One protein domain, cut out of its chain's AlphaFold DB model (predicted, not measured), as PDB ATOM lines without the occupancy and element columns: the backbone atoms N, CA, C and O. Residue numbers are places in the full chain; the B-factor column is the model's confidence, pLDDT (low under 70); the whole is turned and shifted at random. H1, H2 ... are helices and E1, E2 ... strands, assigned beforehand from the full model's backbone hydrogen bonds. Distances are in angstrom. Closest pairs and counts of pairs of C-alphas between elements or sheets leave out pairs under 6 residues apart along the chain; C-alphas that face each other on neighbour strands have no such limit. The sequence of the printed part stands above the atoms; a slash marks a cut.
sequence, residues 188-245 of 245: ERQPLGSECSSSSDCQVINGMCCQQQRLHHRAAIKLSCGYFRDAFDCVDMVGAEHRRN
ATOM      1  N   GLU A 188      34.440  12.045 -40.760       76.69
ATOM      2  CA  GLU A 188      35.124  12.989 -41.646       76.69
ATOM      3  C   GLU A 188      34.660  14.419 -41.329       76.69
ATOM      4  O   GLU A 188      33.460  14.723 -41.334       76.69
ATOM      5  N   ARG A 189      35.615  15.291 -40.991       84.93
ATOM      6  CA  ARG A 189      35.322  16.668 -40.588       84.93
ATOM      7  C   ARG A 189      34.808  17.459 -41.783       84.93
ATOM      8  O   ARG A 189      35.470  17.563 -42.814       84.93
ATOM      9  N   GLN A 190      33.637  18.057 -41.624       86.73
ATOM     10  CA  GLN A 190      32.900  18.666 -42.713       86.73
ATOM     11  C   GLN A 190      33.556  19.976 -43.208       86.73
ATOM     12  O   GLN A 190      34.164  20.712 -42.419       86.73
ATOM     13  N   PRO A 191      33.438  20.295 -44.515       88.86
ATOM     14  CA  PRO A 191      34.057  21.475 -45.117       88.86
ATOM     15  C   PRO A 191      33.306  22.772 -44.781       88.86
ATOM     16  O   PRO A 191      32.212  22.762 -44.212       88.86
ATOM     17  N   LEU A 192      33.868  23.912 -45.185       89.90
ATOM     18  CA  LEU A 192      33.246  25.227 -45.020       89.90
ATOM     19  C   LEU A 192      31.817  25.261 -45.599       89.90
ATOM     20  O   LEU A 192      31.595  24.900 -46.751       89.90
ATOM     21  N   GLY A 193      30.850  25.727 -44.805       87.63
ATOM     22  CA  GLY A 193      29.449  25.886 -45.213       87.63
ATOM     23  C   GLY A 193      28.582  24.625 -45.125       87.63
ATOM     24  O   GLY A 193      27.379  24.707 -45.370       87.63
ATOM     25  N   SER A 194      29.154  23.481 -44.754       90.27
ATOM     26  CA  SER A 194      28.400  22.257 -44.453       90.27
ATOM     27  C   SER A 194      27.542  22.408 -43.193       90.27
ATOM     28  O   SER A 194      27.900  23.163 -42.288       90.27
ATOM     29  N   GLU A 195      26.410  21.703 -43.127       90.61
ATOM     30  CA  GLU A 195      25.543  21.702 -41.942       90.61
ATOM     31  C   GLU A 195      26.148  20.848 -40.824       90.61
ATOM     32  O   GLU A 195      26.453  19.679 -41.053       90.61
ATOM     33  N   CYS A 196      26.266  21.418 -39.624       90.66
ATOM     34  CA  CYS A 196      26.909  20.805 -38.457       90.66
ATOM     35  C   CYS A 196      25.992  20.832 -37.226       90.66
ATOM     36  O   CYS A 196      25.068  21.644 -37.146       90.66
ATOM     37  N   SER A 197      26.258  19.961 -36.249       88.42
ATOM     38  CA  SER A 197      25.559  19.958 -34.955       88.42
ATOM     39  C   SER A 197      26.470  20.423 -33.814       88.42
ATOM     40  O   SER A 197      26.013  21.103 -32.897       88.42
ATOM     41  N   SER A 198      27.760  20.095 -33.904       88.72
ATOM     42  CA  SER A 198      28.811  20.399 -32.929       88.72
ATOM     43  C   SER A 198      30.056  20.916 -33.653       88.72
ATOM     44  O   SER A 198      30.282  20.578 -34.816       88.72
ATOM     45  N   SER A 199      30.913  21.701 -32.998       89.47
ATOM     46  CA  SER A 199      32.193  22.120 -33.602       89.47
ATOM     47  C   SER A 199      33.136  20.943 -33.821       89.47
ATOM     48  O   SER A 199      34.022  21.055 -34.661       89.47
ATOM     49  N   SER A 200      32.919  19.805 -33.149       88.09
ATOM     50  CA  SER A 200      33.633  18.551 -33.432       88.09
ATOM     51  C   SER A 200      33.355  18.000 -34.834       88.09
ATOM     52  O   SER A 200      34.160  17.228 -35.344       88.09
ATOM     53  N   ASP A 201      32.236  18.390 -35.456       89.42
ATOM     54  CA  ASP A 201      31.928  18.030 -36.841       89.42
ATOM     55  C   ASP A 201      32.763  18.838 -37.846       89.42
ATOM     56  O   ASP A 201      32.883  18.439 -38.999       89.42
ATOM     57  N   CYS A 202      33.328  19.974 -37.432       90.11
ATOM     58  CA  CYS A 202      34.066  20.888 -38.295       90.11
ATOM     59  C   CYS A 202      35.580  20.689 -38.169       90.11
ATOM     60  O   CYS A 202      36.094  20.136 -37.196       90.11
ATOM     61  N   GLN A 203      36.326  21.194 -39.149       89.69
ATOM     62  CA  GLN A 203      37.790  21.199 -39.143       89.69
ATOM     63  C   GLN A 203      38.365  22.236 -38.158       89.69
ATOM     64  O   GLN A 203      38.893  23.273 -38.560       89.69
ATOM     65  N   VAL A 204      38.300  21.929 -36.857       87.82
ATOM     66  CA  VAL A 204      38.821  22.787 -35.770       87.82
ATOM     67  C   VAL A 204      40.309  23.090 -35.940       87.82
ATOM     68  O   VAL A 204      40.734  24.218 -35.700       87.82
ATOM     69  N   ILE A 205      41.077  22.122 -36.450       85.48
ATOM     70  CA  ILE A 205      42.510  22.272 -36.759       85.48
ATOM     71  C   ILE A 205      42.797  23.399 -37.763       85.48
ATOM     72  O   ILE A 205      43.825  24.058 -37.675       85.48
ATOM     73  N   ASN A 206      41.856  23.671 -38.670       87.85
ATOM     74  CA  ASN A 206      41.974  24.693 -39.708       87.85
ATOM     75  C   ASN A 206      41.288  26.006 -39.293       87.85
ATOM     76  O   ASN A 206      41.032  26.869 -40.129       87.85
ATOM     77  N   GLY A 207      40.944  26.156 -38.010       90.08
ATOM     78  CA  GLY A 207      40.272  27.346 -37.496       90.08
ATOM     79  C   GLY A 207      38.771  27.400 -37.804       90.08
ATOM     80  O   GLY A 207      38.192  28.487 -37.801       90.08
ATOM     81  N   MET A 208      38.127  26.263 -38.095       91.25
ATOM     82  CA  MET A 208      36.684  26.199 -38.346       91.25
ATOM     83  C   MET A 208      35.921  25.626 -37.155       91.25
ATOM     84  O   MET A 208      36.317  24.628 -36.567       91.25
ATOM     85  N   CYS A 209      34.773  26.213 -36.835       92.62
ATOM     86  CA  CYS A 209      33.853  25.674 -35.840       92.62
ATOM     87  C   CYS A 209      32.407  25.767 -36.319       92.62
ATOM     88  O   CYS A 209      32.112  26.395 -37.339       92.62
ATOM     89  N   CYS A 210      31.503  25.113 -35.596       92.59
ATOM     90  CA  CYS A 210      30.094  25.123 -35.942       92.59
ATOM     91  C   CYS A 210      29.469  26.431 -35.449       92.59
ATOM     92  O   CYS A 210      29.507  26.725 -34.254       92.59
ATOM     93  N   GLN A 211      28.933  27.233 -36.368       90.83
ATOM     94  CA  GLN A 211      28.421  28.574 -36.083       90.83
ATOM     95  C   GLN A 211      26.967  28.712 -36.526       90.83
ATOM     96  O   GLN A 211      26.527  28.105 -37.506       90.83
ATOM     97  N   GLN A 212      26.218  29.565 -35.830       88.28
ATOM     98  CA  GLN A 212      24.872  29.948 -36.237       88.28
ATOM     99  C   GLN A 212      24.916  30.930 -37.409       88.28
ATOM    100  O   GLN A 212      25.319  32.085 -37.264       88.28
ATOM    101  N   GLN A 213      24.414  30.503 -38.569       82.82
ATOM    102  CA  GLN A 213      24.247  31.396 -39.706       82.82
ATOM    103  C   GLN A 213      23.064  32.337 -39.448       82.82
ATOM    104  O   GLN A 213      21.904  31.921 -39.409       82.82
ATOM    105  N   ARG A 214      23.345  33.636 -39.302       72.24
ATOM    106  CA  ARG A 214      22.316  34.685 -39.258       72.24
ATOM    107  C   ARG A 214      21.797  34.948 -40.675       72.24
ATOM    108  O   ARG A 214      22.153  35.940 -41.302       72.24
ATOM    109  N   LEU A 215      20.976  34.049 -41.219       66.24
ATOM    110  CA  LEU A 215      20.255  34.350 -42.457       66.24
ATOM    111  C   LEU A 215      19.123  35.323 -42.131       66.24
ATOM    112  O   LEU A 215      18.151  34.949 -41.485       66.24
ATOM    113  N   HIS A 216      19.227  36.549 -42.640       65.08
ATOM    114  CA  HIS A 216      18.295  37.661 -42.404       65.08
ATOM    115  C   HIS A 216      16.815  37.399 -42.774       65.08
ATOM    116  O   HIS A 216      15.971  38.250 -42.510       65.08
ATOM    117  N   HIS A 217      16.468  36.244 -43.356       67.30
ATOM    118  CA  HIS A 217      15.134  35.981 -43.916       67.30
ATOM    119  C   HIS A 217      14.565  34.579 -43.636       67.30
ATOM    120  O   HIS A 217      13.581  34.193 -44.264       67.30
ATOM    121  N   ARG A 218      15.154  33.777 -42.736       62.21
ATOM    122  CA  ARG A 218      14.640  32.427 -42.432       62.21
ATOM    123  C   ARG A 218      14.372  32.265 -40.938       62.21
ATOM    124  O   ARG A 218      15.245  32.530 -40.126       62.21
ATOM    125  N   ALA A 219      13.169  31.793 -40.600       65.56
ATOM    126  CA  ALA A 219      12.740  31.535 -39.222       65.56
ATOM    127  C   ALA A 219      13.522  30.394 -38.542       65.56
ATOM    128  O   ALA A 219      13.569  30.317 -37.320       65.56
ATOM    129  N   ALA A 220      14.143  29.508 -39.326       70.84
ATOM    130  CA  ALA A 220      14.934  28.404 -38.804       70.84
ATOM    131  C   ALA A 220      16.408  28.802 -38.662       70.84
ATOM    132  O   ALA A 220      17.073  29.155 -39.640       70.84
ATOM    133  N   ILE A 221      16.914  28.685 -37.438       76.97
ATOM    134  CA  ILE A 221      18.330  28.815 -37.108       76.97
ATOM    135  C   ILE A 221      19.095  27.667 -37.780       76.97
ATOM    136  O   ILE A 221      18.922  26.509 -37.404       76.97
ATOM    137  N   LYS A 222      19.950  27.983 -38.758       86.53
ATOM    138  CA  LYS A 222      20.850  27.008 -39.387       86.53
ATOM    139  C   LYS A 222      22.243  27.077 -38.778       86.53
ATOM    140  O   LYS A 222      22.749  28.163 -38.497       86.53
ATOM    141  N   LEU A 223      22.849  25.910 -38.598       90.10
ATOM    142  CA  LEU A 223      24.229  25.755 -38.161       90.10
ATOM    143  C   LEU A 223      25.093  25.321 -39.331       90.10
ATOM    144  O   LEU A 223      24.712  24.404 -40.056       90.10
ATOM    145  N   SER A 224      26.245  25.960 -39.496       92.00
ATOM    146  CA  SER A 224      27.216  25.552 -40.504       92.00
ATOM    147  C   SER A 224      28.651  25.716 -40.035       92.00
ATOM    148  O   SER A 224      28.937  26.635 -39.264       92.00
ATOM    149  N   CYS A 225      29.563  24.907 -40.569       92.85
ATOM    150  CA  CYS A 225      30.990  25.088 -40.339       92.85
ATOM    151  C   CYS A 225      31.484  26.406 -40.956       92.85
ATOM    152  O   CYS A 225      31.272  26.668 -42.143       92.85
ATOM    153  N   GLY A 226      32.146  27.234 -40.149       92.23
ATOM    154  CA  GLY A 226      32.677  28.546 -40.523       92.23
ATOM    155  C   GLY A 226      33.992  28.842 -39.809       92.23
ATOM    156  O   GLY A 226      34.259  28.278 -38.750       92.23
ATOM    157  N   TYR A 227      34.814  29.733 -40.367       92.87
ATOM    158  CA  TYR A 227      36.014  30.222 -39.679       92.87
ATOM    159  C   TYR A 227      35.618  31.075 -38.476       92.87
ATOM    160  O   TYR A 227      34.833  32.016 -38.629       92.87
ATOM    161  N   PHE A 228      36.116  30.753 -37.283       89.08
ATOM    162  CA  PHE A 228      35.811  31.555 -36.098       89.08
ATOM    163  C   PHE A 228      36.671  32.813 -36.059       89.08
ATOM    164  O   PHE A 228      37.859  32.780 -36.378       89.08
ATOM    165  N   ARG A 229      36.058  33.941 -35.690       88.59
ATOM    166  CA  ARG A 229      36.789  35.180 -35.386       88.59
ATOM    167  C   ARG A 229      36.966  35.341 -33.886       88.59
ATOM    168  O   ARG A 229      37.971  35.893 -33.450       88.59
ATOM    169  N   ASP A 230      36.000  34.836 -33.128       86.52
ATOM    170  CA  ASP A 230      35.996  34.788 -31.675       86.52
ATOM    171  C   ASP A 230      35.595  33.379 -31.203       86.52
ATOM    172  O   ASP A 230      34.822  32.684 -31.865       86.52
ATOM    173  N   ALA A 231      36.090  32.948 -30.042       82.06
ATOM    174  CA  ALA A 231      35.709  31.673 -29.433       82.06
ATOM    175  C   ALA A 231      34.195  31.602 -29.160       82.06
ATOM    176  O   ALA A 231      33.609  30.521 -29.185       82.06
ATOM    177  N   PHE A 232      33.548  32.753 -28.949       84.26
ATOM    178  CA  PHE A 232      32.105  32.858 -28.722       84.26
ATOM    179  C   PHE A 232      31.245  32.673 -29.982       84.26
ATOM    180  O   PHE A 232      30.027  32.564 -29.860       84.26
ATOM    181  N   ASP A 233      31.840  32.616 -31.177       87.07
ATOM    182  CA  ASP A 233      31.088  32.326 -32.406       87.07
ATOM    183  C   ASP A 233      30.691  30.840 -32.492       87.07
ATOM    184  O   ASP A 233      29.738  30.475 -33.186       87.07
ATOM    185  N   CYS A 234      31.421  29.978 -31.782       89.19
ATOM    186  CA  CYS A 234      31.257  28.534 -31.821       89.19
ATOM    187  C   CYS A 234      30.131  28.068 -30.892       89.19
ATOM    188  O   CYS A 234      30.093  28.424 -29.712       89.19
ATOM    189  N   VAL A 235      29.247  27.198 -31.391       86.76
ATOM    190  CA  VAL A 235      28.094  26.689 -30.621       86.76
ATOM    191  C   VAL A 235      28.476  26.013 -29.308       86.76
ATOM    192  O   VAL A 235      27.758  26.158 -28.321       86.76
ATOM    193  N   ASP A 236      29.617  25.324 -29.268       82.03
ATOM    194  CA  ASP A 236      30.038  24.575 -28.078       82.03
ATOM    195  C   ASP A 236      30.517  25.487 -26.946       82.03
ATOM    196  O   ASP A 236      30.512  25.083 -25.784       82.03
ATOM    197  N   MET A 237      30.901  26.727 -27.263       71.54
ATOM    198  CA  MET A 237      31.332  27.713 -26.269       71.54
ATOM    199  C   MET A 237      30.153  28.497 -25.691       71.54
ATOM    200  O   MET A 237      30.217  28.946 -24.549       71.54
ATOM    201  N   VAL A 238      29.065  28.633 -26.454       63.53
ATOM    202  CA  VAL A 238      27.855  29.352 -26.024       63.53
ATOM    203  C   VAL A 238      26.946  28.476 -25.154       63.53
ATOM    204  O   VAL A 238      26.085  28.995 -24.447       63.53
ATOM    205  N   GLY A 239      27.181  27.159 -25.123       52.93
ATOM    206  CA  GLY A 239      26.368  26.213 -24.370       52.93
ATOM    207  C   GLY A 239      24.983  26.059 -24.998       52.93
ATOM    208  O   GLY A 239      24.295  27.020 -25.338       52.93
ATOM    209  N   ALA A 240      24.520  24.817 -25.116       52.92
ATOM    210  CA  ALA A 240      23.176  24.495 -25.602       52.92
ATOM    211  C   ALA A 240      22.030  25.127 -24.771       52.92
ATOM    212  O   ALA A 240      20.860  24.981 -25.121       52.92
ATOM    213  N   GLU A 241      22.349  25.839 -23.687       52.56
ATOM    214  CA  GLU A 241      21.398  26.437 -22.756       52.56
ATOM    215  C   GLU A 241      20.749  27.733 -23.278       52.56
ATOM    216  O   GLU A 241      19.626  28.040 -22.893       52.56
ATOM    217  N   HIS A 242      21.358  28.458 -24.225       52.35
ATOM    218  CA  HIS A 242      20.746  29.688 -24.763       52.35
ATOM    219  C   HIS A 242      19.771  29.459 -25.933       52.35
ATOM    220  O   HIS A 242      19.315  30.404 -26.571       52.35
ATOM    221  N   ARG A 243      19.445  28.198 -26.243       54.54
ATOM    222  CA  ARG A 243      18.649  27.814 -27.422       54.54
ATOM    223  C   ARG A 243      17.163  27.558 -27.144       54.54
ATOM    224  O   ARG A 243      16.477  27.000 -27.999       54.54
ATOM    225  N   ARG A 244      16.676  27.924 -25.954       45.68
ATOM    226  CA  ARG A 244      15.329  27.589 -25.464       45.68
ATOM    227  C   ARG A 244      14.551  28.809 -24.949       45.68
ATOM    228  O   ARG A 244      14.006  28.758 -23.854       45.68
ATOM    229  N   ASN A 245      14.510  29.877 -25.742       36.95
ATOM    230  CA  ASN A 245      13.546  30.980 -25.640       36.95
ATOM    231  C   ASN A 245      13.264  31.541 -27.039       36.95
ATOM    232  O   ASN A 245      12.215  32.195 -27.197       36.95
TER     233      ASN A 245
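What this domain is: This is residues 188 to 245 of the 245 residues of the protein "Space blanket" of Drosophila melanogaster (UniProt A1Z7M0). With little regular structure, this domain is mostly loops gathered about one two-stranded hairpin, E1 and E2; residues 188 to 207 loop past it, short helices H1 and H2 follow it, and residues 215 to 220 stick out. The 58 printed residues include E1, E2, H1 and H2 in that order; the sheet E1 - E2 is antiparallel, and the mixed class rests on 20 residues. It is compact, radius of gyration of the C-alphas 11.0 A, spanning 32 by 22 by 20 A.

How they stand to each other: E1, residues 208 to 213, and E2, residues 222 to 227, form a hairpin at 141 degrees, with N 209 and O 226 2.9 A apart, within hydrogen-bond range. H1, residues 235 to 238, comes closest to E1 at the C-alphas of Gln 211 and Val 235, 5.8 A. H2, residues 240 to 243, is apart from both strands and meets H1 only through their tight link. Both helices are too short for an O i to N i+4 pair.

Where its parts are: E1 begins at C-alpha 208 (36.684, 26.199, -38.346) and measures 13.5 A, E2 15.5 A, H1 5.3 A; H2, 5.9 A, ends at C-alpha 243 (18.649, 27.814, -27.422).

The domain as a whole: The printed part has no cut and no long link. Residues 215 to 219 and 238 to 245 have pLDDT under 70.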